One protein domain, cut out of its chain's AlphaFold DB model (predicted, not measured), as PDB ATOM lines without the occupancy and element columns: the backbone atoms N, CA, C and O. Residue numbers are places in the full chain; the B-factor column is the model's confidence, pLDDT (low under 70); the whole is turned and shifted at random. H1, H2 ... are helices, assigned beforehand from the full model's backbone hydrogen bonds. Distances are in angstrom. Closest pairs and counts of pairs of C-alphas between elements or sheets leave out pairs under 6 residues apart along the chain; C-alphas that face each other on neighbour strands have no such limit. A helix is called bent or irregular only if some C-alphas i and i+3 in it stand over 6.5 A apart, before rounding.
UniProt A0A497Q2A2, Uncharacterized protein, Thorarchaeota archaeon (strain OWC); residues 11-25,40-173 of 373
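Overview. This is residues 11 to 25 and 40 to 173 of the 373 residues of an uncharacterized protein of Thorarchaeota archaeon (strain OWC) (UniProt A0A497Q2A2). Three long helices, the bent H4, H5 and H6, run side by side along the longest axis, with H5 running opposite ways to H6 and to both arms of H4, H4a and H4b. The shorter H1 packs on H4b and H6, on the side away from H5, which gives a bundle of five helices or arms, H1, H4a, H4b, H5 and H6; the short H2 and H3 lie towards one end of it, and H7 and H8 at the other. The printed part has 149 residues, with eight named helices in the order H1 to H8 and no named strand, and its class is all helix. It is loose, with a radius of gyration of the C-alphas of 18.5 A, and spans 62 by 31 by 18 A, only just a rod.

Along the chain. Begin with the longest helix by residues, H4, residues 58 to 85. By its hydrogen bonds it was assigned as one helix, but it is bent: C-alphas 71 and 74 are 6.9 A apart. Find C-alpha 58 at (123.759, 137.018, 166.687); from there the arm H4a runs 20.4 A to residue 71, and the arm H4b, residues 74 to 85, runs 17.2 A. Next look at H5, residues 93 to 116, 34.9 A long, and at H6, residues 129 to 154, 36.1 A long, which ends at C-alpha 154 at (171.943, 140.771, 167.711). H1, residues 11 to 23, starts at C-alpha 11 at (149.800, 140.164, 155.343) and is 17.8 A long. The short helices are H2, residues 41 to 45, H3, residues 47 to 53, H7, residues 158 to 162, and H8, residues 165 to 171. H7 is irregular, but only just: C-alphas 159 and 162 are 7.0 A apart.

Arrangement. Look first at the two hubs, H4 and H6, which touch four other helices each. H4b touches H6, with residues 137 to 146 of H6 alone, at a shallow tilt of 4 degrees, the same way; their closest C-alphas, Cys 76 and Leu 141, are 5.4 A apart. H4b and H5 form a helical hairpin at 16 degrees, closest at the C-alphas of Pro 75 and Val 103, 7.2 A. H5 and H6 form another at 13 degrees, closest at those of Phe 104 and Pro 134, 6.1 A. H4a touches H5 at a shallow tilt of 23 degrees, opposite ways, with the C-alphas of Ser 71 and Thr 107 closest at 5.7 A. H1 touches H6 at a steep tilt of 40 degrees, opposite ways, closest at the C-alphas of Ile 21 and Val 136, 6.6 A, while H1 and H5 are apart. H1 also touches H2, where the C-alphas of Leu 22 and Leu 41 are closest at 5.3 A. H3 and H7 touch no helix. H8 touches H6, closest at the C-alphas of Arg 149 and Leu 165, 6.7 A. In H1 and H3 every O i to N i+4 pair is within hydrogen-bond range; the counts are 8 of 10 in H4a, 7 of 8 in H4b, 19 of 20 in H5, 17 of 22 in H6, 2 of 3 in H8, and 0 of 1 in H2 and in H7, each with 1 of 2 O i to N i+3 pairs within range.

Size, cuts and confidence. The two C-alphas farthest apart, those of Gln 55 and Gly 159, are 62.3 A apart. Residues 26 to 39 are cut out, and C-alphas 25 and 40 are 4.7 A apart across the cut. The link from H5 to H6, residues 117 to 128, is long. The mean pLDDT of the printed part is 71.1, and 57 residues are under 70, among them residues 40 to 64 and 110 to 132.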
ATOM      1  N   TRP A  11     151.200 140.334 154.974       78.12
ATOM      2  CA  TRP A  11     149.800 140.164 155.343       78.12
ATOM      3  C   TRP A  11     149.420 138.725 155.708       78.12
ATOM      4  O   TRP A  11     148.567 138.542 156.566       78.12
ATOM      5  N   VAL A  12     150.078 137.710 155.139       82.56
ATOM      6  CA  VAL A  12     149.851 136.297 155.495       82.56
ATOM      7  C   VAL A  12     150.405 136.006 156.886       82.56
ATOM      8  O   VAL A  12     149.729 135.383 157.696       82.56
ATOM      9  N   THR A  13     151.597 136.515 157.209       82.31
ATOM     10  CA  THR A  13     152.186 136.331 158.547       82.31
ATOM     11  C   THR A  13     151.399 137.062 159.636       82.31
ATOM     12  O   THR A  13     151.202 136.526 160.725       82.31
ATOM     13  N   ILE A  14     150.895 138.264 159.336       84.62
ATOM     14  CA  ILE A  14     150.021 139.018 160.243       84.62
ATOM     15  C   ILE A  14     148.669 138.314 160.373       84.62
ATOM     16  O   ILE A  14     148.190 138.139 161.488       84.62
ATOM     17  N   GLY A  15     148.092 137.848 159.262       83.94
ATOM     18  CA  GLY A  15     146.850 137.076 159.253       83.94
ATOM     19  C   GLY A  15     146.948 135.801 160.090       83.94
ATOM     20  O   GLY A  15     146.056 135.531 160.884       83.94
ATOM     21  N   LEU A  16     148.066 135.072 160.005       84.81
ATOM     22  CA  LEU A  16     148.353 133.912 160.856       84.81
ATOM     23  C   LEU A  16     148.423 134.282 162.341       84.81
ATOM     24  O   LEU A  16     147.863 133.578 163.172       84.81
ATOM     25  N   ARG A  17     149.073 135.398 162.693       85.75
ATOM     26  CA  ARG A  17     149.121 135.879 164.084       85.75
ATOM     27  C   ARG A  17     147.740 136.266 164.606       85.75
ATOM     28  O   ARG A  17     147.407 135.922 165.733       85.75
ATOM     29  N   VAL A  18     146.930 136.934 163.786       84.94
ATOM     30  CA  VAL A  18     145.532 137.248 164.114       84.94
ATOM     31  C   VAL A  18     144.725 135.962 164.286       84.94
ATOM     32  O   VAL A  18     144.012 135.827 165.271       84.94
ATOM     33  N   LEU A  19     144.894 134.981 163.398       83.00
ATOM     34  CA  LEU A  19     144.236 133.681 163.514       83.00
ATOM     35  C   LEU A  19     144.623 132.960 164.812       83.00
ATOM     36  O   LEU A  19     143.749 132.417 165.475       83.00
ATOM     37  N   ILE A  20     145.899 132.998 165.209       81.62
ATOM     38  CA  ILE A  20     146.362 132.443 166.491       81.62
ATOM     39  C   ILE A  20     145.654 133.123 167.667       81.62
ATOM     40  O   ILE A  20     145.216 132.427 168.575       81.62
ATOM     41  N   ILE A  21     145.502 134.453 167.643       80.81
ATOM     42  CA  ILE A  21     144.771 135.194 168.685       80.81
ATOM     43  C   ILE A  21     143.299 134.760 168.731       80.81
ATOM     44  O   ILE A  21     142.747 134.579 169.809       80.81
ATOM     45  N   LEU A  22     142.666 134.554 167.572       77.00
ATOM     46  CA  LEU A  22     141.261 134.133 167.486       77.00
ATOM     47  C   LEU A  22     141.046 132.672 167.922       77.00
ATOM     48  O   LEU A  22     140.027 132.341 168.528       77.00
ATOM     49  N   LEU A  23     141.996 131.786 167.619       76.31
ATOM     50  CA  LEU A  23     141.963 130.376 168.017       76.31
ATOM     51  C   LEU A  23     142.408 130.152 169.466       76.31
ATOM     52  O   LEU A  23     142.254 129.043 169.978       76.31
ATOM     53  N   PHE A  24     142.969 131.175 170.111       74.62
ATOM     54  CA  PHE A  24     143.528 131.080 171.453       74.62
ATOM     55  C   PHE A  24     142.458 130.595 172.451       74.62
ATOM     56  O   PHE A  24     141.329 131.104 172.411       74.62
ATOM     57  N   PRO A  25     142.762 129.605 173.318       67.94
ATOM     58  CA  PRO A  25     141.762 129.062 174.231       67.94
ATOM     59  C   PRO A  25     141.346 130.134 175.230       67.94
ATOM     60  O   PRO A  25     142.201 130.708 175.885       67.94
ATOM     61  N   SER A  40     137.062 128.960 172.393       68.25
ATOM     62  CA  SER A  40     137.891 129.994 171.762       68.25
ATOM     63  C   SER A  40     136.972 131.029 171.117       68.25
ATOM     64  O   SER A  40     135.768 130.793 170.990       68.25
ATOM     65  N   LEU A  41     137.509 132.163 170.655       64.88
ATOM     66  CA  LEU A  41     136.690 133.168 169.956       64.88
ATOM     67  C   LEU A  41     136.034 132.582 168.696       64.88
ATOM     68  O   LEU A  41     134.915 132.946 168.340       64.88
ATOM     69  N   THR A  42     136.699 131.624 168.048       63.81
ATOM     70  CA  THR A  42     136.168 130.910 166.878       63.81
ATOM     71  C   THR A  42     135.057 129.912 167.204       63.81
ATOM     72  O   THR A  42     134.379 129.471 166.280       63.81
ATOM     73  N   CYS A  43     134.816 129.567 168.477       60.50
ATOM     74  CA  CYS A  43     133.701 128.698 168.880       60.50
ATOM     75  C   CYS A  43     132.337 129.282 168.457       60.50
ATOM     76  O   CYS A  43     131.427 128.536 168.098       60.50
ATOM     77  N   LEU A  44     132.227 130.611 168.364       53.53
ATOM     78  CA  LEU A  44     131.043 131.308 167.847       53.53
ATOM     79  C   LEU A  44     130.728 131.016 166.374       53.53
ATOM     80  O   LEU A  44     129.593 131.190 165.940       53.53
ATOM     81  N   LEU A  45     131.723 130.572 165.604       52.94
ATOM     82  CA  LEU A  45     131.567 130.204 164.197       52.94
ATOM     83  C   LEU A  45     131.204 128.721 164.026       52.94
ATOM     84  O   LEU A  45     131.028 128.260 162.899       52.94
ATOM     85  N   THR A  46     131.104 127.959 165.122       51.53
ATOM     86  CA  THR A  46     130.733 126.540 165.081       51.53
ATOM     87  C   THR A  46     129.216 126.353 165.195       51.53
ATOM     88  O   THR A  46     128.560 127.125 165.897       51.53
ATOM     89  N   PRO A  47     128.637 125.304 164.579       45.16
ATOM     90  CA  PRO A  47     127.198 125.029 164.651       45.16
ATOM     91  C   PRO A  47     126.669 124.871 166.085       45.16
ATOM     92  O   PRO A  47     125.551 125.283 166.375       45.16
ATOM     93  N   MET A  48     127.480 124.319 166.997       43.81
ATOM     94  CA  MET A  48     127.114 124.120 168.408       43.81
ATOM     95  C   MET A  48     127.096 125.435 169.197       43.81
ATOM     96  O   MET A  48     126.190 125.648 170.000       43.81
ATOM     97  N   GLY A  49     128.032 126.351 168.920       48.09
ATOM     98  CA  GLY A  49     127.946 127.730 169.407       48.09
ATOM     99  C   GLY A  49     126.698 128.418 168.855       48.09
ATOM    100  O   GLY A  49     125.924 129.008 169.600       48.09
ATOM    101  N   PHE A  50     126.425 128.246 167.563       43.91
ATOM    102  CA  PHE A  50     125.253 128.819 166.909       43.91
ATOM    103  C   PHE A  50     123.929 128.388 167.560       43.91
ATOM    104  O   PHE A  50     123.060 129.229 167.741       43.91
ATOM    105  N   ILE A  51     123.780 127.126 167.978       44.00
ATOM    106  CA  ILE A  51     122.558 126.623 168.636       44.00
ATOM    107  C   ILE A  51     122.371 127.224 170.041       44.00
ATOM    108  O   ILE A  51     121.246 127.567 170.399       44.00
ATOM    109  N   TYR A  52     123.451 127.418 170.806       46.00
ATOM    110  CA  TYR A  52     123.391 128.056 172.131       46.00
ATOM    111  C   TYR A  52     123.070 129.562 172.038       46.00
ATOM    112  O   TYR A  52     122.427 130.115 172.926       46.00
ATOM    113  N   TYR A  53     123.471 130.224 170.942       47.28
ATOM    114  CA  TYR A  53     123.318 131.673 170.738       47.28
ATOM    115  C   TYR A  53     122.173 132.080 169.792       47.28
ATOM    116  O   TYR A  53     121.798 133.251 169.761       47.28
ATOM    117  N   TRP A  54     121.556 131.149 169.055       43.59
ATOM    118  CA  TRP A  54     120.398 131.429 168.189       43.59
ATOM    119  C   TRP A  54     119.189 131.943 168.986       43.59
ATOM    120  O   TRP A  54     118.371 132.691 168.454       43.59
ATOM    121  N   GLN A  55     119.102 131.617 170.281       45.59
ATOM    122  CA  GLN A  55     118.070 132.152 171.178       45.59
ATOM    123  C   GLN A  55     118.334 133.593 171.646       45.59
ATOM    124  O   GLN A  55     117.399 134.272 172.067       45.59
ATOM    125  N   THR A  56     119.559 134.109 171.517       49.38
ATOM    126  CA  THR A  56     119.930 135.474 171.921       49.38
ATOM    127  C   THR A  56     120.797 136.129 170.849       49.38
ATOM    128  O   THR A  56     122.017 136.145 170.946       49.38
ATOM    129  N   GLN A  57     120.123 136.649 169.818       53.91
ATOM    130  CA  GLN A  57     120.576 137.619 168.810       53.91
ATOM    131  C   GLN A  57     122.076 137.598 168.457       53.91
ATOM    132  O   GLN A  57     122.884 138.249 169.100       53.91
ATOM    133  N   LEU A  58     122.426 136.993 167.320       53.56
ATOM    134  CA  LEU A  58     123.759 137.018 166.687       53.56
ATOM    135  C   LEU A  58     124.492 138.385 166.752       53.56
ATOM    136  O   LEU A  58     125.716 138.446 166.857       53.56
ATOM    137  N   LEU A  59     123.737 139.489 166.708       54.19
ATOM    138  CA  LEU A  59     124.237 140.862 166.792       54.19
ATOM    139  C   LEU A  59     124.917 141.185 168.140       54.19
ATOM    140  O   LEU A  59     125.906 141.916 168.163       54.19
ATOM    141  N   THR A  60     124.431 140.618 169.249       56.31
ATOM    142  CA  THR A  60     124.976 140.836 170.601       56.31
ATOM    143  C   THR A  60     126.276 140.065 170.835       56.31
ATOM    144  O   THR A  60     127.097 140.499 171.635       56.31
ATOM    145  N   ALA A  61     126.514 138.973 170.097       55.91
ATOM    146  CA  ALA A  61     127.774 138.226 170.128       55.91
ATOM    147  C   ALA A  61     128.855 138.847 169.220       55.91
ATOM    148  O   ALA A  61     130.036 138.862 169.565       55.91
ATOM    149  N   ILE A  62     128.465 139.400 168.063       63.62
ATOM    150  CA  ILE A  62     129.402 140.016 167.107       63.62
ATOM    151  C   ILE A  62     129.907 141.381 167.600       63.62
ATOM    152  O   ILE A  62     131.072 141.708 167.378       63.62
ATOM    153  N   GLY A  63     129.072 142.170 168.285       67.06
ATOM    154  CA  GLY A  63     129.436 143.508 168.772       67.06
ATOM    155  C   GLY A  63     130.707 143.535 169.641       67.06
ATOM    156  O   GLY A  63     131.663 144.229 169.288       67.06
ATOM    157  N   PRO A  64     130.785 142.746 170.730       66.25
ATOM    158  CA  PRO A  64     131.969 142.672 171.585       66.25
ATOM    159  C   PRO A  64     133.215 142.164 170.854       66.25
ATOM    160  O   PRO A  64     134.300 142.714 171.040       66.25
ATOM    161  N   LEU A  65     133.074 141.165 169.974       70.38
ATOM    162  CA  LEU A  65     134.179 140.687 169.136       70.38
ATOM    163  C   LEU A  65     134.720 141.787 168.226       70.38
ATOM    164  O   LEU A  65     135.931 141.963 168.112       70.38
ATOM    165  N   PHE A  66     133.822 142.521 167.573       74.75
ATOM    166  CA  PHE A  66     134.183 143.624 166.698       74.75
ATOM    167  C   PHE A  66     134.890 144.734 167.483       74.75
ATOM    168  O   PHE A  66     135.938 145.214 167.054       74.75
ATOM    169  N   LEU A  67     134.388 145.084 168.670       75.56
ATOM    170  CA  LEU A  67     135.032 146.052 169.558       75.56
ATOM    171  C   LEU A  67     136.426 145.594 169.990       75.56
ATOM    172  O   LEU A  67     137.360 146.391 169.944       75.56
ATOM    173  N   ILE A  68     136.610 144.323 170.347       76.25
ATOM    174  CA  ILE A  68     137.924 143.750 170.683       76.25
ATOM    175  C   ILE A  68     138.861 143.784 169.466       76.25
ATOM    176  O   ILE A  68     140.022 144.190 169.577       76.25
ATOM    177  N   MET A  69     138.361 143.411 168.288       80.81
ATOM    178  CA  MET A  69     139.127 143.464 167.043       80.81
ATOM    179  C   MET A  69     139.588 144.889 166.730       80.81
ATOM    180  O   MET A  69     140.753 145.092 166.394       80.81
ATOM    181  N   MET A  70     138.711 145.880 166.891       83.19
ATOM    182  CA  MET A  70     139.007 147.283 166.601       83.19
ATOM    183  C   MET A  70     139.872 147.962 167.669       83.19
ATOM    184  O   MET A  70     140.696 148.806 167.326       83.19
ATOM    185  N   SER A  71     139.710 147.611 168.947       82.31
ATOM    186  CA  SER A  71     140.406 148.267 170.067       82.31
ATOM    187  C   SER A  71     141.739 147.617 170.442       82.31
ATOM    188  O   SER A  71     142.634 148.314 170.917       82.31
ATOM    189  N   ALA A  72     141.904 146.312 170.203       84.31
ATOM    190  CA  ALA A  72     143.111 145.574 170.573       84.31
ATOM    191  C   ALA A  72     143.853 144.994 169.367       84.31
ATOM    192  O   ALA A  72     145.035 145.283 169.169       84.31
ATOM    193  N   VAL A  73     143.180 144.193 168.537       86.44
ATOM    194  CA  VAL A  73     143.861 143.384 167.512       86.44
ATOM    195  C   VAL A  73     144.357 144.233 166.345       86.44
ATOM    196  O   VAL A  73     145.528 144.146 165.982       86.44
ATOM    197  N   LEU A  74     143.503 145.079 165.769       88.94
ATOM    198  CA  LEU A  74     143.829 145.899 164.602       88.94
ATOM    199  C   LEU A  74     144.920 146.940 164.897       88.94
ATOM    200  O   LEU A  74     145.879 147.009 164.120       88.94
ATOM    201  N   PRO A  75     144.870 147.687 166.017       88.06
ATOM    202  CA  PRO A  75     145.941 148.606 166.378       88.06
ATOM    203  C   PRO A  75     147.281 147.869 166.549       88.06
ATOM    204  O   PRO A  75     148.304 148.308 166.018       88.06
ATOM    205  N   CYS A  76     147.291 146.705 167.213       88.81
ATOM    206  CA  CYS A  76     148.516 145.916 167.364       88.81
ATOM    207  C   CYS A  76     149.005 145.318 166.033       88.81
ATOM    208  O   CYS A  76     150.209 145.248 165.795       88.81
ATOM    209  N   ALA A  77     148.101 144.902 165.144       89.12
ATOM    210  CA  ALA A  77     148.455 144.372 163.830       89.12
ATOM    211  C   ALA A  77     149.103 145.451 162.953       89.12
ATOM    212  O   ALA A  77     150.125 145.193 162.309       89.12
ATOM    213  N   PHE A  78     148.566 146.675 162.989       90.12
ATOM    214  CA  PHE A  78     149.166 147.829 162.326       90.12
ATOM    215  C   PHE A  78     150.561 148.134 162.883       90.12
ATOM    216  O   PHE A  78     151.504 148.338 162.120       90.12
ATOM    217  N   PHE A  79     150.721 148.088 164.206       89.44
ATOM    218  CA  PHE A  79     152.021 148.259 164.846       89.44
ATOM    219  C   PHE A  79     153.026 147.171 164.431       89.44
ATOM    220  O   PHE A  79     154.152 147.488 164.044       89.44
ATOM    221  N   SER A  80     152.615 145.897 164.421       89.06
ATOM    222  CA  SER A  80     153.446 144.781 163.950       89.06
ATOM    223  C   SER A  80     153.890 144.973 162.499       89.06
ATOM    224  O   SER A  80     155.032 144.662 162.160       89.06
ATOM    225  N   TYR A  81     152.988 145.446 161.637       89.38
ATOM    226  CA  TYR A  81     153.288 145.744 160.240       89.38
ATOM    227  C   TYR A  81     154.299 146.890 160.116       89.38
ATOM    228  O   TYR A  81     155.282 146.790 159.382       89.38
ATOM    229  N   TRP A  82     154.090 147.961 160.879       88.75
ATOM    230  CA  TRP A  82     154.946 149.139 160.874       88.75
ATOM    231  C   TRP A  82     156.366 148.831 161.369       88.75
ATOM    232  O   TRP A  82     157.333 149.203 160.705       88.75
ATOM    233  N   ILE A  83     156.510 148.064 162.459       85.25
ATOM    234  CA  ILE A  83     157.816 147.629 162.987       85.25
ATOM    235  C   ILE A  83     158.639 146.870 161.946       85.25
ATOM    236  O   ILE A  83     159.856 147.068 161.875       85.25
ATOM    237  N   GLY A  84     158.000 146.008 161.149       81.38
ATOM    238  CA  GLY A  84     158.684 145.202 160.135       81.38
ATOM    239  C   GLY A  84     159.415 146.041 159.080       81.38
ATOM    240  O   GLY A  84     160.395 145.581 158.493       81.38
ATOM    241  N   ARG A  85     158.984 147.294 158.884       84.06
ATOM    242  CA  ARG A  85     159.545 148.240 157.906       84.06
ATOM    243  C   ARG A  85     160.569 149.202 158.488       84.06
ATOM    244  O   ARG A  85     161.232 149.912 157.737       84.06
ATOM    245  N   MET A  86     160.708 149.250 159.807       83.62
ATOM    246  CA  MET A  86     161.648 150.158 160.451       83.62
ATOM    247  C   MET A  86     163.073 149.599 160.433       83.62
ATOM    248  O   MET A  86     163.244 148.408 160.709       83.62
ATOM    249  N   PRO A  87     164.099 150.446 160.222       80.06
ATOM    250  CA  PRO A  87     165.494 150.012 160.246       80.06
ATOM    251  C   PRO A  87     165.857 149.493 161.636       80.06
ATOM    252  O   PRO A  87     165.452 150.111 162.625       80.06
ATOM    253  N   LEU A  88     166.605 148.389 161.723       77.50
ATOM    254  CA  LEU A  88     166.878 147.672 162.980       77.50
ATOM    255  C   LEU A  88     167.536 148.540 164.064       77.50
ATOM    256  O   LEU A  88     167.224 148.366 165.241       77.50
ATOM    257  N   ARG A  89     168.354 149.527 163.675       75.12
ATOM    258  CA  ARG A  89     169.024 150.473 164.587       75.12
ATOM    259  C   ARG A  89     168.082 151.342 165.428       75.12
ATOM    260  O   ARG A  89     168.476 151.830 166.481       75.12
ATOM    261  N   ARG A  90     166.853 151.588 164.957       76.06
ATOM    262  CA  ARG A  90     165.908 152.481 165.642       76.06
ATOM    263  C   ARG A  90     165.383 151.808 166.909       76.06
ATOM    264  O   ARG A  90     164.891 150.679 166.840       76.06
ATOM    265  N   SER A  91     165.445 152.515 168.037       72.25
ATOM    266  CA  SER A  91     164.761 152.114 169.264       72.25
ATOM    267  C   SER A  91     163.247 152.279 169.087       72.25
ATOM    268  O   SER A  91     162.787 153.287 168.561       72.25
ATOM    269  N   ILE A  92     162.477 151.255 169.473       79.38
ATOM    270  CA  ILE A  92     161.000 151.230 169.351       79.38
ATOM    271  C   ILE A  92     160.346 151.035 170.731       79.38
ATOM    272  O   ILE A  92     159.144 150.838 170.861       79.38
ATOM    273  N   GLY A  93     161.133 151.071 171.811       70.25
ATOM    274  CA  GLY A  93     160.627 150.804 173.160       70.25
ATOM    275  C   GLY A  93     159.547 151.799 173.592       70.25
ATOM    276  O   GLY A  93     158.543 151.407 174.185       70.25
ATOM    277  N   ARG A  94     159.712 153.081 173.240       72.75
ATOM    278  CA  ARG A  94     158.747 154.131 173.585       72.75
ATOM    279  C   ARG A  94     157.465 153.990 172.775       72.75
ATOM    280  O   ARG A  94     156.383 154.082 173.341       72.75
ATOM    281  N   GLU A  95     157.576 153.724 171.479       80.44
ATOM    282  CA  GLU A  95     156.430 153.503 170.598       80.44
ATOM    283  C   GLU A  95     155.658 152.236 170.985       80.44
ATOM    284  O   GLU A  95     154.432 152.262 171.018       80.44
ATOM    285  N   ALA A  96     156.353 151.161 171.364       78.19
ATOM    286  CA  ALA A  96     155.738 149.945 171.889       78.19
ATOM    287  C   ALA A  96     154.986 150.198 173.201       78.19
ATOM    288  O   ALA A  96     153.863 149.732 173.365       78.19
ATOM    289  N   LEU A  97     155.576 150.966 174.119       77.94
ATOM    290  CA  LEU A  97     154.931 151.325 175.381       77.94
ATOM    291  C   LEU A  97     153.691 152.198 175.155       77.94
ATOM    292  O   LEU A  97     152.652 151.937 175.752       77.94
ATOM    293  N   VAL A  98     153.769 153.186 174.258       80.50
ATOM    294  CA  VAL A  98     152.605 153.996 173.863       80.50
ATOM    295  C   VAL A  98     151.522 153.113 173.251       80.50
ATOM    296  O   VAL A  98     150.356 153.269 173.594       80.50
ATOM    297  N   MET A  99     151.898 152.155 172.402       84.62
ATOM    298  CA  MET A  99     150.960 151.222 171.786       84.62
ATOM    299  C   MET A  99     150.243 150.351 172.822       84.62
ATOM    300  O   MET A  99     149.024 150.216 172.775       84.62
ATOM    301  N   ILE A 100     150.991 149.795 173.779       83.38
ATOM    302  CA  ILE A 100     150.439 149.004 174.883       83.38
ATOM    303  C   ILE A 100     149.482 149.873 175.704       83.38
ATOM    304  O   ILE A 100     148.332 149.496 175.895       83.38
ATOM    305  N   LEU A 101     149.905 151.066 176.128       81.12
ATOM    306  CA  LEU A 101     149.049 151.977 176.895       81.12
ATOM    307  C   LEU A 101     147.785 152.373 176.129       81.12
ATOM    308  O   LEU A 101     146.716 152.442 176.728       81.12
ATOM    309  N   LEU A 102     147.883 152.593 174.817       83.25
ATOM    310  CA  LEU A 102     146.740 152.914 173.968       83.25
ATOM    311  C   LEU A 102     145.776 151.734 173.876       83.25
ATOM    312  O   LEU A 102     144.581 151.937 174.033       83.25
ATOM    313  N   VAL A 103     146.266 150.513 173.665       84.25
ATOM    314  CA  VAL A 103     145.426 149.308 173.556       84.25
ATOM    315  C   VAL A 103     144.732 148.998 174.876       84.25
ATOM    316  O   VAL A 103     143.524 148.770 174.896       84.25
ATOM    317  N   PHE A 104     145.461 149.045 175.992       80.44
ATOM    318  CA  PHE A 104     144.875 148.852 177.318       80.44
ATOM    319  C   PHE A 104     143.921 150.000 177.684       80.44
ATOM    320  O   PHE A 104     142.845 149.752 178.217       80.44
ATOM    321  N   GLY A 105     144.249 151.249 177.346       77.06
ATOM    322  CA  GLY A 105     143.362 152.400 177.542       77.06
ATOM    323  C   GLY A 105     142.090 152.324 176.691       77.06
ATOM    324  O   GLY A 105     140.989 152.544 177.182       77.06
ATOM    325  N   ALA A 106     142.215 151.956 175.418       80.06
ATOM    326  CA  ALA A 106     141.091 151.829 174.500       80.06
ATOM    327  C   ALA A 106     140.167 150.679 174.905       80.06
ATOM    328  O   ALA A 106     138.957 150.859 174.920       80.06
ATOM    329  N   THR A 107     140.712 149.520 175.282       75.56
ATOM    330  CA  THR A 107     139.906 148.382 175.758       75.56
ATOM    331  C   THR A 107     139.205 148.684 177.081       75.56
ATOM    332  O   THR A 107     138.014 148.415 177.208       75.56
ATOM    333  N   THR A 108     139.889 149.319 178.037       71.69
ATOM    334  CA  THR A 108     139.284 149.699 179.329       71.69
ATOM    335  C   THR A 108     138.195 150.765 179.206       71.69
ATOM    336  O   THR A 108     137.303 150.792 180.046       71.69
ATOM    337  N   ILE A 109     138.222 151.615 178.173       72.69
ATOM    338  CA  ILE A 109     137.201 152.651 177.941       72.69
ATOM    339  C   ILE A 109     136.073 152.145 177.030       72.69
ATOM    340  O   ILE A 109     134.900 152.305 177.353       72.69
ATOM    341  N   LEU A 110     136.403 151.533 175.888       69.56
ATOM    342  CA  LEU A 110     135.425 151.172 174.856       69.56
ATOM    343  C   LEU A 110     134.578 149.959 175.237       69.56
ATOM    344  O   LEU A 110     133.421 149.885 174.829       69.56
ATOM    345  N   ILE A 111     135.125 149.014 176.007       67.81
ATOM    346  CA  ILE A 111     134.392 147.794 176.358       67.81
ATOM    347  C   ILE A 111     133.272 148.076 177.370       67.81
ATOM    348  O   ILE A 111     132.158 147.622 177.122       67.81
ATOM    349  N   PRO A 112     133.473 148.869 178.442       65.38
ATOM    350  CA  PRO A 112     132.371 149.273 179.316       65.38
ATOM    351  C   PRO A 112     131.304 150.107 178.602       65.38
ATOM    352  O   PRO A 112     130.121 149.896 178.845       65.38
ATOM    353  N   ILE A 113     131.695 151.006 177.690       65.12
ATOM    354  CA  ILE A 113     130.743 151.799 176.891       65.12
ATOM    355  C   ILE A 113     129.892 150.875 176.012       65.12
ATOM    356  O   ILE A 113     128.670 150.951 176.038       65.12
ATOM    357  N   GLY A 114     130.532 149.938 175.308       60.78
ATOM    358  CA  GLY A 114     129.838 148.924 174.517       60.78
ATOM    359  C   GLY A 114     129.074 147.889 175.347       60.78
ATOM    360  O   GLY A 114     128.242 147.189 174.795       60.78
ATOM    361  N   ALA A 115     129.322 147.763 176.652       57.19
ATOM    362  CA  ALA A 115     128.556 146.883 177.536       57.19
ATOM    363  C   ALA A 115     127.291 147.565 178.091       57.19
ATOM    364  O   ALA A 115     126.311 146.882 178.379       57.19
ATOM    365  N   LEU A 116     127.292 148.899 178.217       54.41
ATOM    366  CA  LEU A 116     126.148 149.677 178.708       54.41
ATOM    367  C   LEU A 116     124.977 149.710 177.713       54.41
ATOM    368  O   LEU A 116     123.826 149.685 178.139       54.41
ATOM    369  N   ASP A 117     125.258 149.696 176.408       53.12
ATOM    370  CA  ASP A 117     124.222 149.692 175.363       53.12
ATOM    371  C   ASP A 117     123.639 148.288 175.085       53.12
ATOM    372  O   ASP A 117     122.620 148.154 174.407       53.12
ATOM    373  N   PHE A 118     124.248 147.228 175.633       53.31
ATOM    374  CA  PHE A 118     123.867 145.828 175.418       53.31
ATOM    375  C   PHE A 118     123.498 145.130 176.754       53.31
ATOM    376  O   PHE A 118     124.173 144.204 177.196       53.31
ATOM    377  N   LEU A 119     122.413 145.543 177.426       47.28
ATOM    378  CA  LEU A 119     121.832 144.860 178.611       47.28
ATOM    379  C   LEU A 119     120.605 144.001 178.220       47.28
ATOM    380  O   LEU A 119     119.894 144.414 177.305       47.28
ATOM    381  N   PRO A 120     120.262 142.858 178.880       44.97
ATOM    382  CA  PRO A 120     120.819 142.216 180.084       44.97
ATOM    383  C   PRO A 120     121.384 140.784 179.861       44.97
ATOM    384  O   PRO A 120     121.617 140.054 180.818       44.97
ATOM    385  N   VAL A 121     121.606 140.349 178.617       45.56
ATOM    386  CA  VAL A 121     122.041 138.965 178.287       45.56
ATOM    387  C   VAL A 121     123.560 138.748 178.465       45.56
ATOM    388  O   VAL A 121     124.069 137.633 178.410       45.56
ATOM    389  N   VAL A 122     124.311 139.821 178.705       45.88
ATOM    390  CA  VAL A 122     125.769 139.884 178.509       45.88
ATOM    391  C   VAL A 122     126.550 139.673 179.822       45.88
ATOM    392  O   VAL A 122     127.674 140.129 179.963       45.88
ATOM    393  N   SER A 123     125.996 138.977 180.818       44.75
ATOM    394  CA  SER A 123     126.628 138.850 182.147       44.75
ATOM    395  C   SER A 123     127.891 137.976 182.189       44.75
ATOM    396  O   SER A 123     128.676 138.110 183.121       44.75
ATOM    397  N   TYR A 124     128.127 137.120 181.187       47.31
ATOM    398  CA  TYR A 124     129.260 136.179 181.185       47.31
ATOM    399  C   TYR A 124     130.458 136.632 180.322       47.31
ATOM    400  O   TYR A 124     131.586 136.207 180.536       47.31
ATOM    401  N   TRP A 125     130.235 137.490 179.323       50.53
ATOM    402  CA  TRP A 125     131.215 137.755 178.256       50.53
ATOM    403  C   TRP A 125     132.212 138.914 178.499       50.53
ATOM    404  O   TRP A 125     133.399 138.733 178.235       50.53
ATOM    405  N   PRO A 126     131.817 140.107 178.983       52.84
ATOM    406  CA  PRO A 126     132.697 141.277 179.032       52.84
ATOM    407  C   PRO A 126     133.661 141.277 180.226       52.84
ATOM    408  O   PRO A 126     134.608 142.053 180.223       52.84
ATOM    409  N   THR A 127     133.478 140.424 181.234       53.59
ATOM    410  CA  THR A 127     134.356 140.387 182.418       53.59
ATOM    411  C   THR A 127     135.622 139.559 182.200       53.59
ATOM    412  O   THR A 127     136.676 139.946 182.696       53.59
ATOM    413  N   GLU A 128     135.555 138.472 181.424       55.53
ATOM    414  CA  GLU A 128     136.700 137.570 181.202       55.53
ATOM    415  C   GLU A 128     137.443 137.833 179.884       55.53
ATOM    416  O   GLU A 128     138.669 137.720 179.820       55.53
ATOM    417  N   LEU A 129     136.729 138.244 178.828       57.56
ATOM    418  CA  LEU A 129     137.315 138.491 177.503       57.56
ATOM    419  C   LEU A 129     137.963 139.871 177.367       57.56
ATOM    420  O   LEU A 129     138.984 140.010 176.689       57.56
ATOM    421  N   ALA A 130     137.385 140.891 178.008       61.00
ATOM    422  CA  ALA A 130     137.884 142.263 177.947       61.00
ATOM    423  C   ALA A 130     139.310 142.438 178.504       61.00
ATOM    424  O   ALA A 130     140.083 143.166 177.880       61.00
ATOM    425  N   PRO A 131     139.698 141.756 179.604       63.09
ATOM    426  CA  PRO A 131     141.082 141.703 180.070       63.09
ATOM    427  C   PRO A 131     142.032 140.950 179.164       63.09
ATOM    428  O   PRO A 131     143.158 141.383 178.922       63.09
ATOM    429  N   ALA A 132     141.591 139.780 178.717       68.62
ATOM    430  CA  ALA A 132     142.474 138.782 178.149       68.62
ATOM    431  C   ALA A 132     142.961 139.194 176.761       68.62
ATOM    432  O   ALA A 132     144.133 139.051 176.421       68.62
ATOM    433  N   MET A 133     142.066 139.757 175.956       74.19
ATOM    434  CA  MET A 133     142.353 140.051 174.559       74.19
ATOM    435  C   MET A 133     143.383 141.162 174.320       74.19
ATOM    436  O   MET A 133     144.238 140.957 173.456       74.19
ATOM    437  N   PRO A 134     143.423 142.289 175.058       75.31
ATOM    438  CA  PRO A 134     144.542 143.224 174.949       75.31
ATOM    439  C   PRO A 134     145.868 142.595 175.386       75.31
ATOM    440  O   PRO A 134     146.898 142.876 174.771       75.31
ATOM    441  N   ILE A 135     145.869 141.701 176.382       77.00
ATOM    442  CA  ILE A 135     147.080 140.987 176.815       77.00
ATOM    443  C   ILE A 135     147.582 140.072 175.690       77.00
ATOM    444  O   ILE A 135     148.736 140.178 175.284       77.00
ATOM    445  N   VAL A 136     146.720 139.224 175.126       78.19
ATOM    446  CA  VAL A 136     147.091 138.287 174.050       78.19
ATOM    447  C   VAL A 136     147.441 139.025 172.748       78.19
ATOM    448  O   VAL A 136     148.410 138.675 172.073       78.19
ATOM    449  N   ALA A 137     146.726 140.101 172.405       83.50
ATOM    450  CA  ALA A 137     147.051 140.920 171.239       83.50
ATOM    451  C   ALA A 137     148.420 141.598 171.394       83.50
ATOM    452  O   ALA A 137     149.268 141.482 170.507       83.50
ATOM    453  N   THR A 138     148.691 142.247 172.530       82.88
ATOM    454  CA  THR A 138     150.000 142.877 172.778       82.88
ATOM    455  C   THR A 138     151.124 141.842 172.854       82.88
ATOM    456  O   THR A 138     152.206 142.060 172.311       82.88
ATOM    457  N   ALA A 139     150.869 140.666 173.415       79.81
ATOM    458  CA  ALA A 139     151.807 139.554 173.438       79.81
ATOM    459  C   ALA A 139     152.297 139.129 172.052       79.81
ATOM    460  O   ALA A 139     153.502 139.056 171.799       79.81
ATOM    461  N   VAL A 140     151.346 138.835 171.163       84.50
ATOM    462  CA  VAL A 140     151.599 138.215 169.860       84.50
ATOM    463  C   VAL A 140     152.000 139.253 168.812       84.50
ATOM    464  O   VAL A 140     152.807 138.959 167.930       84.50
ATOM    465  N   LEU A 141     151.449 140.467 168.884       86.56
ATOM    466  CA  LEU A 141     151.591 141.487 167.840       86.56
ATOM    467  C   LEU A 141     152.483 142.672 168.242       86.56
ATOM    468  O   LEU A 141     152.896 143.431 167.370       86.56
ATOM    469  N   VAL A 142     152.829 142.831 169.523       84.56
ATOM    470  CA  VAL A 142     153.763 143.881 169.982       84.56
ATOM    471  C   VAL A 142     155.039 143.253 170.532       84.56
ATOM    472  O   VAL A 142     156.119 143.487 169.993       84.56
ATOM    473  N   ILE A 143     154.929 142.405 171.555       82.00
ATOM    474  CA  ILE A 143     156.083 141.839 172.265       82.00
ATOM    475  C   ILE A 143     156.843 140.849 171.378       82.00
ATOM    476  O   ILE A 143     158.042 141.021 171.173       82.00
ATOM    477  N   LEU A 144     156.171 139.844 170.805       84.25
ATOM    478  CA  LEU A 144     156.833 138.837 169.969       84.25
ATOM    479  C   LEU A 144     157.608 139.455 168.782       84.25
ATOM    480  O   LEU A 144     158.777 139.105 168.606       84.25
ATOM    481  N   PRO A 145     157.050 140.401 167.996       82.50
ATOM    482  CA  PRO A 145     157.791 141.047 166.913       82.50
ATOM    483  C   PRO A 145     159.002 141.844 167.395       82.50
ATOM    484  O   PRO A 145     160.021 141.857 166.707       82.50
ATOM    485  N   LEU A 146     158.927 142.483 168.566       82.50
ATOM    486  CA  LEU A 146     160.069 143.193 169.138       82.50
ATOM    487  C   LEU A 146     161.184 142.238 169.569       82.50
ATOM    488  O   LEU A 146     162.351 142.503 169.291       82.50
ATOM    489  N   ILE A 147     160.835 141.121 170.215       78.31
ATOM    490  CA  ILE A 147     161.814 140.104 170.611       78.31
ATOM    491  C   ILE A 147     162.485 139.532 169.354       78.31
ATOM    492  O   ILE A 147     163.710 139.489 169.280       78.31
ATOM    493  N   LEU A 148     161.703 139.175 168.328       80.44
ATOM    494  CA  LEU A 148     162.240 138.698 167.049       80.44
ATOM    495  C   LEU A 148     163.169 139.733 166.403       80.44
ATOM    496  O   LEU A 148     164.266 139.391 165.969       80.44
ATOM    497  N   ARG A 149     162.779 141.007 166.395       78.62
ATOM    498  CA  ARG A 149     163.605 142.097 165.872       78.62
ATOM    499  C   ARG A 149     164.953 142.204 166.585       78.62
ATOM    500  O   ARG A 149     165.970 142.342 165.914       78.62
ATOM    501  N   GLU A 150     164.974 142.106 167.911       75.19
ATOM    502  CA  GLU A 150     166.222 142.114 168.683       75.19
ATOM    503  C   GLU A 150     167.084 140.886 168.409       75.19
ATOM    504  O   GLU A 150     168.300 141.008 168.296       75.19
ATOM    505  N   THR A 151     166.480 139.711 168.225       75.44
ATOM    506  CA  THR A 151     167.252 138.504 167.890       75.44
ATOM    507  C   THR A 151     167.948 138.618 166.543       75.44
ATOM    508  O   THR A 151     169.113 138.245 166.418       75.44
ATOM    509  N   VAL A 152     167.269 139.211 165.555       76.81
ATOM    510  CA  VAL A 152     167.854 139.488 164.242       76.81
ATOM    511  C   VAL A 152     168.929 140.567 164.346       76.81
ATOM    512  O   VAL A 152     170.016 140.392 163.801       76.81
ATOM    513  N   ARG A 153     168.674 141.645 165.093       75.06
ATOM    514  CA  ARG A 153     169.656 142.711 165.324       75.06
ATOM    515  C   ARG A 153     170.933 142.185 165.977       75.06
ATOM    516  O   ARG A 153     172.015 142.506 165.510       75.06
ATOM    517  N   ALA A 154     170.806 141.362 167.013       68.06
ATOM    518  CA  ALA A 154     171.943 140.771 167.711       68.06
ATOM    519  C   ALA A 154     172.734 139.786 166.832       68.06
ATOM    520  O   ALA A 154     173.888 139.505 167.123       68.06
ATOM    521  N   SER A 155     172.123 139.248 165.770       69.44
ATOM    522  CA  SER A 155     172.793 138.363 164.802       69.44
ATOM    523  C   SER A 155     173.492 139.078 163.649       69.44
ATOM    524  O   SER A 155     174.133 138.408 162.847       69.44
ATOM    525  N   LEU A 156     173.376 140.405 163.551       68.94
ATOM    526  CA  LEU A 156     173.956 141.190 162.465       68.94
ATOM    527  C   LEU A 156     175.150 142.037 162.932       68.94
ATOM    528  O   LEU A 156     175.105 142.584 164.037       68.94
ATOM    529  N   PRO A 157     176.170 142.237 162.075       67.94
ATOM    530  CA  PRO A 157     177.210 143.235 162.314       67.94
ATOM    531  C   PRO A 157     176.622 144.660 162.325       67.94
ATOM    532  O   PRO A 157     175.615 144.934 161.665       67.94
ATOM    533  N   GLU A 158     177.231 145.594 163.072       63.06
ATOM    534  CA  GLU A 158     176.667 146.944 163.290       63.06
ATOM    535  C   GLU A 158     176.437 147.739 161.997       63.06
ATOM    536  O   GLU A 158     175.445 148.466 161.894       63.06
ATOM    537  N   GLY A 159     177.292 147.544 160.985       65.25
ATOM    538  CA  GLY A 159     177.157 148.185 159.671       65.25
ATOM    539  C   GLY A 159     175.841 147.852 158.955       65.25
ATOM    540  O   GLY A 159     175.266 148.705 158.274       65.25
ATOM    541  N   ASP A 160     175.292 146.664 159.207       70.75
ATOM    542  CA  ASP A 160     174.095 146.151 158.535       70.75
ATOM    543  C   ASP A 160     172.799 146.439 159.316       70.75
ATOM    544  O   ASP A 160     171.696 146.151 158.847       70.75
ATOM    545  N   GLN A 161     172.871 147.095 160.484       71.62
ATOM    546  CA  GLN A 161     171.685 147.453 161.286       71.62
ATOM    547  C   GLN A 161     170.834 148.581 160.668       71.62
ATOM    548  O   GLN A 161     169.764 148.928 161.184       71.62
ATOM    549  N   SER A 162     171.287 149.170 159.559       76.06
ATOM    550  CA  SER A 162     170.495 150.094 158.738       76.06
ATOM    551  C   SER A 162     169.403 149.381 157.927       76.06
ATOM    552  O   SER A 162     168.432 150.020 157.516       76.06
ATOM    553  N   LEU A 163     169.525 148.062 157.747       78.50
ATOM    554  CA  LEU A 163     168.589 147.244 156.990       78.50
ATOM    555  C   LEU A 163     167.239 147.088 157.703       78.50
ATOM    556  O   LEU A 163     167.109 147.195 158.928       78.50
ATOM    557  N   THR A 164     166.207 146.817 156.904       81.19
ATOM    558  CA  THR A 164     164.903 146.377 157.414       81.19
ATOM    559  C   THR A 164     164.993 144.935 157.905       81.19
ATOM    560  O   THR A 164     165.865 144.179 157.474       81.19
ATOM    561  N   LEU A 165     164.059 144.526 158.773       77.56
ATOM    562  CA  LEU A 165     164.017 143.161 159.310       77.56
ATOM    563  C   LEU A 165     164.068 142.111 158.190       77.56
ATOM    564  O   LEU A 165     164.823 141.155 158.277       77.56
ATOM    565  N   ARG A 166     163.333 142.326 157.096       74.06
ATOM    566  CA  ARG A 166     163.301 141.407 155.948       74.06
ATOM    567  C   ARG A 166     164.619 141.322 155.193       74.06
ATOM    568  O   ARG A 166     165.038 140.228 154.832       74.06
ATOM    569  N   ALA A 167     165.252 142.465 154.942       75.88
ATOM    570  CA  ALA A 167     166.543 142.494 154.265       75.88
ATOM    571  C   ALA A 167     167.610 141.796 155.122       75.88
ATOM    572  O   ALA A 167     168.394 141.008 154.609       75.88
ATOM    573  N   ALA A 168     167.560 141.993 156.442       73.75
ATOM    574  CA  ALA A 168     168.406 141.286 157.395       73.75
ATOM    575  C   ALA A 168     168.160 139.766 157.406       73.75
ATOM    576  O   ALA A 168     169.099 138.976 157.418       73.75
ATOM    577  N   GLU A 169     166.901 139.329 157.373       74.62
ATOM    578  CA  GLU A 169     166.546 137.905 157.332       74.62
ATOM    579  C   GLU A 169     167.033 137.191 156.068       74.62
ATOM    580  O   GLU A 169     167.350 136.007 156.120       74.62
ATOM    581  N   GLN A 170     167.138 137.904 154.947       73.31
ATOM    582  CA  GLN A 170     167.660 137.345 153.698       73.31
ATOM    583  C   GLN A 170     169.171 137.091 153.739       73.31
ATOM    584  O   GLN A 170     169.659 136.238 153.002       73.31
ATOM    585  N   ILE A 171     169.902 137.800 154.600       70.62
ATOM    586  CA  ILE A 171     171.365 137.735 154.680       70.62
ATOM    587  C   ILE A 171     171.827 136.636 155.653       70.62
ATOM    588  O   ILE A 171     172.845 135.993 155.419       70.62
ATOM    589  N   VAL A 172     171.075 136.373 156.730       64.56
ATOM    590  CA  VAL A 172     171.582 135.655 157.925       64.56
ATOM    591  C   VAL A 172     171.398 134.116 157.892       64.56
ATOM    592  O   VAL A 172     171.843 133.408 158.793       64.56
ATOM    593  N   GLY A 173     170.824 133.536 156.834       63.84
ATOM    594  CA  GLY A 173     170.860 132.079 156.598       63.84
ATOM    595  C   GLY A 173     170.171 131.183 157.656       63.84
ATOM    596  O   GLY A 173     169.333 131.613 158.448       63.84
TER     597      GLY A 173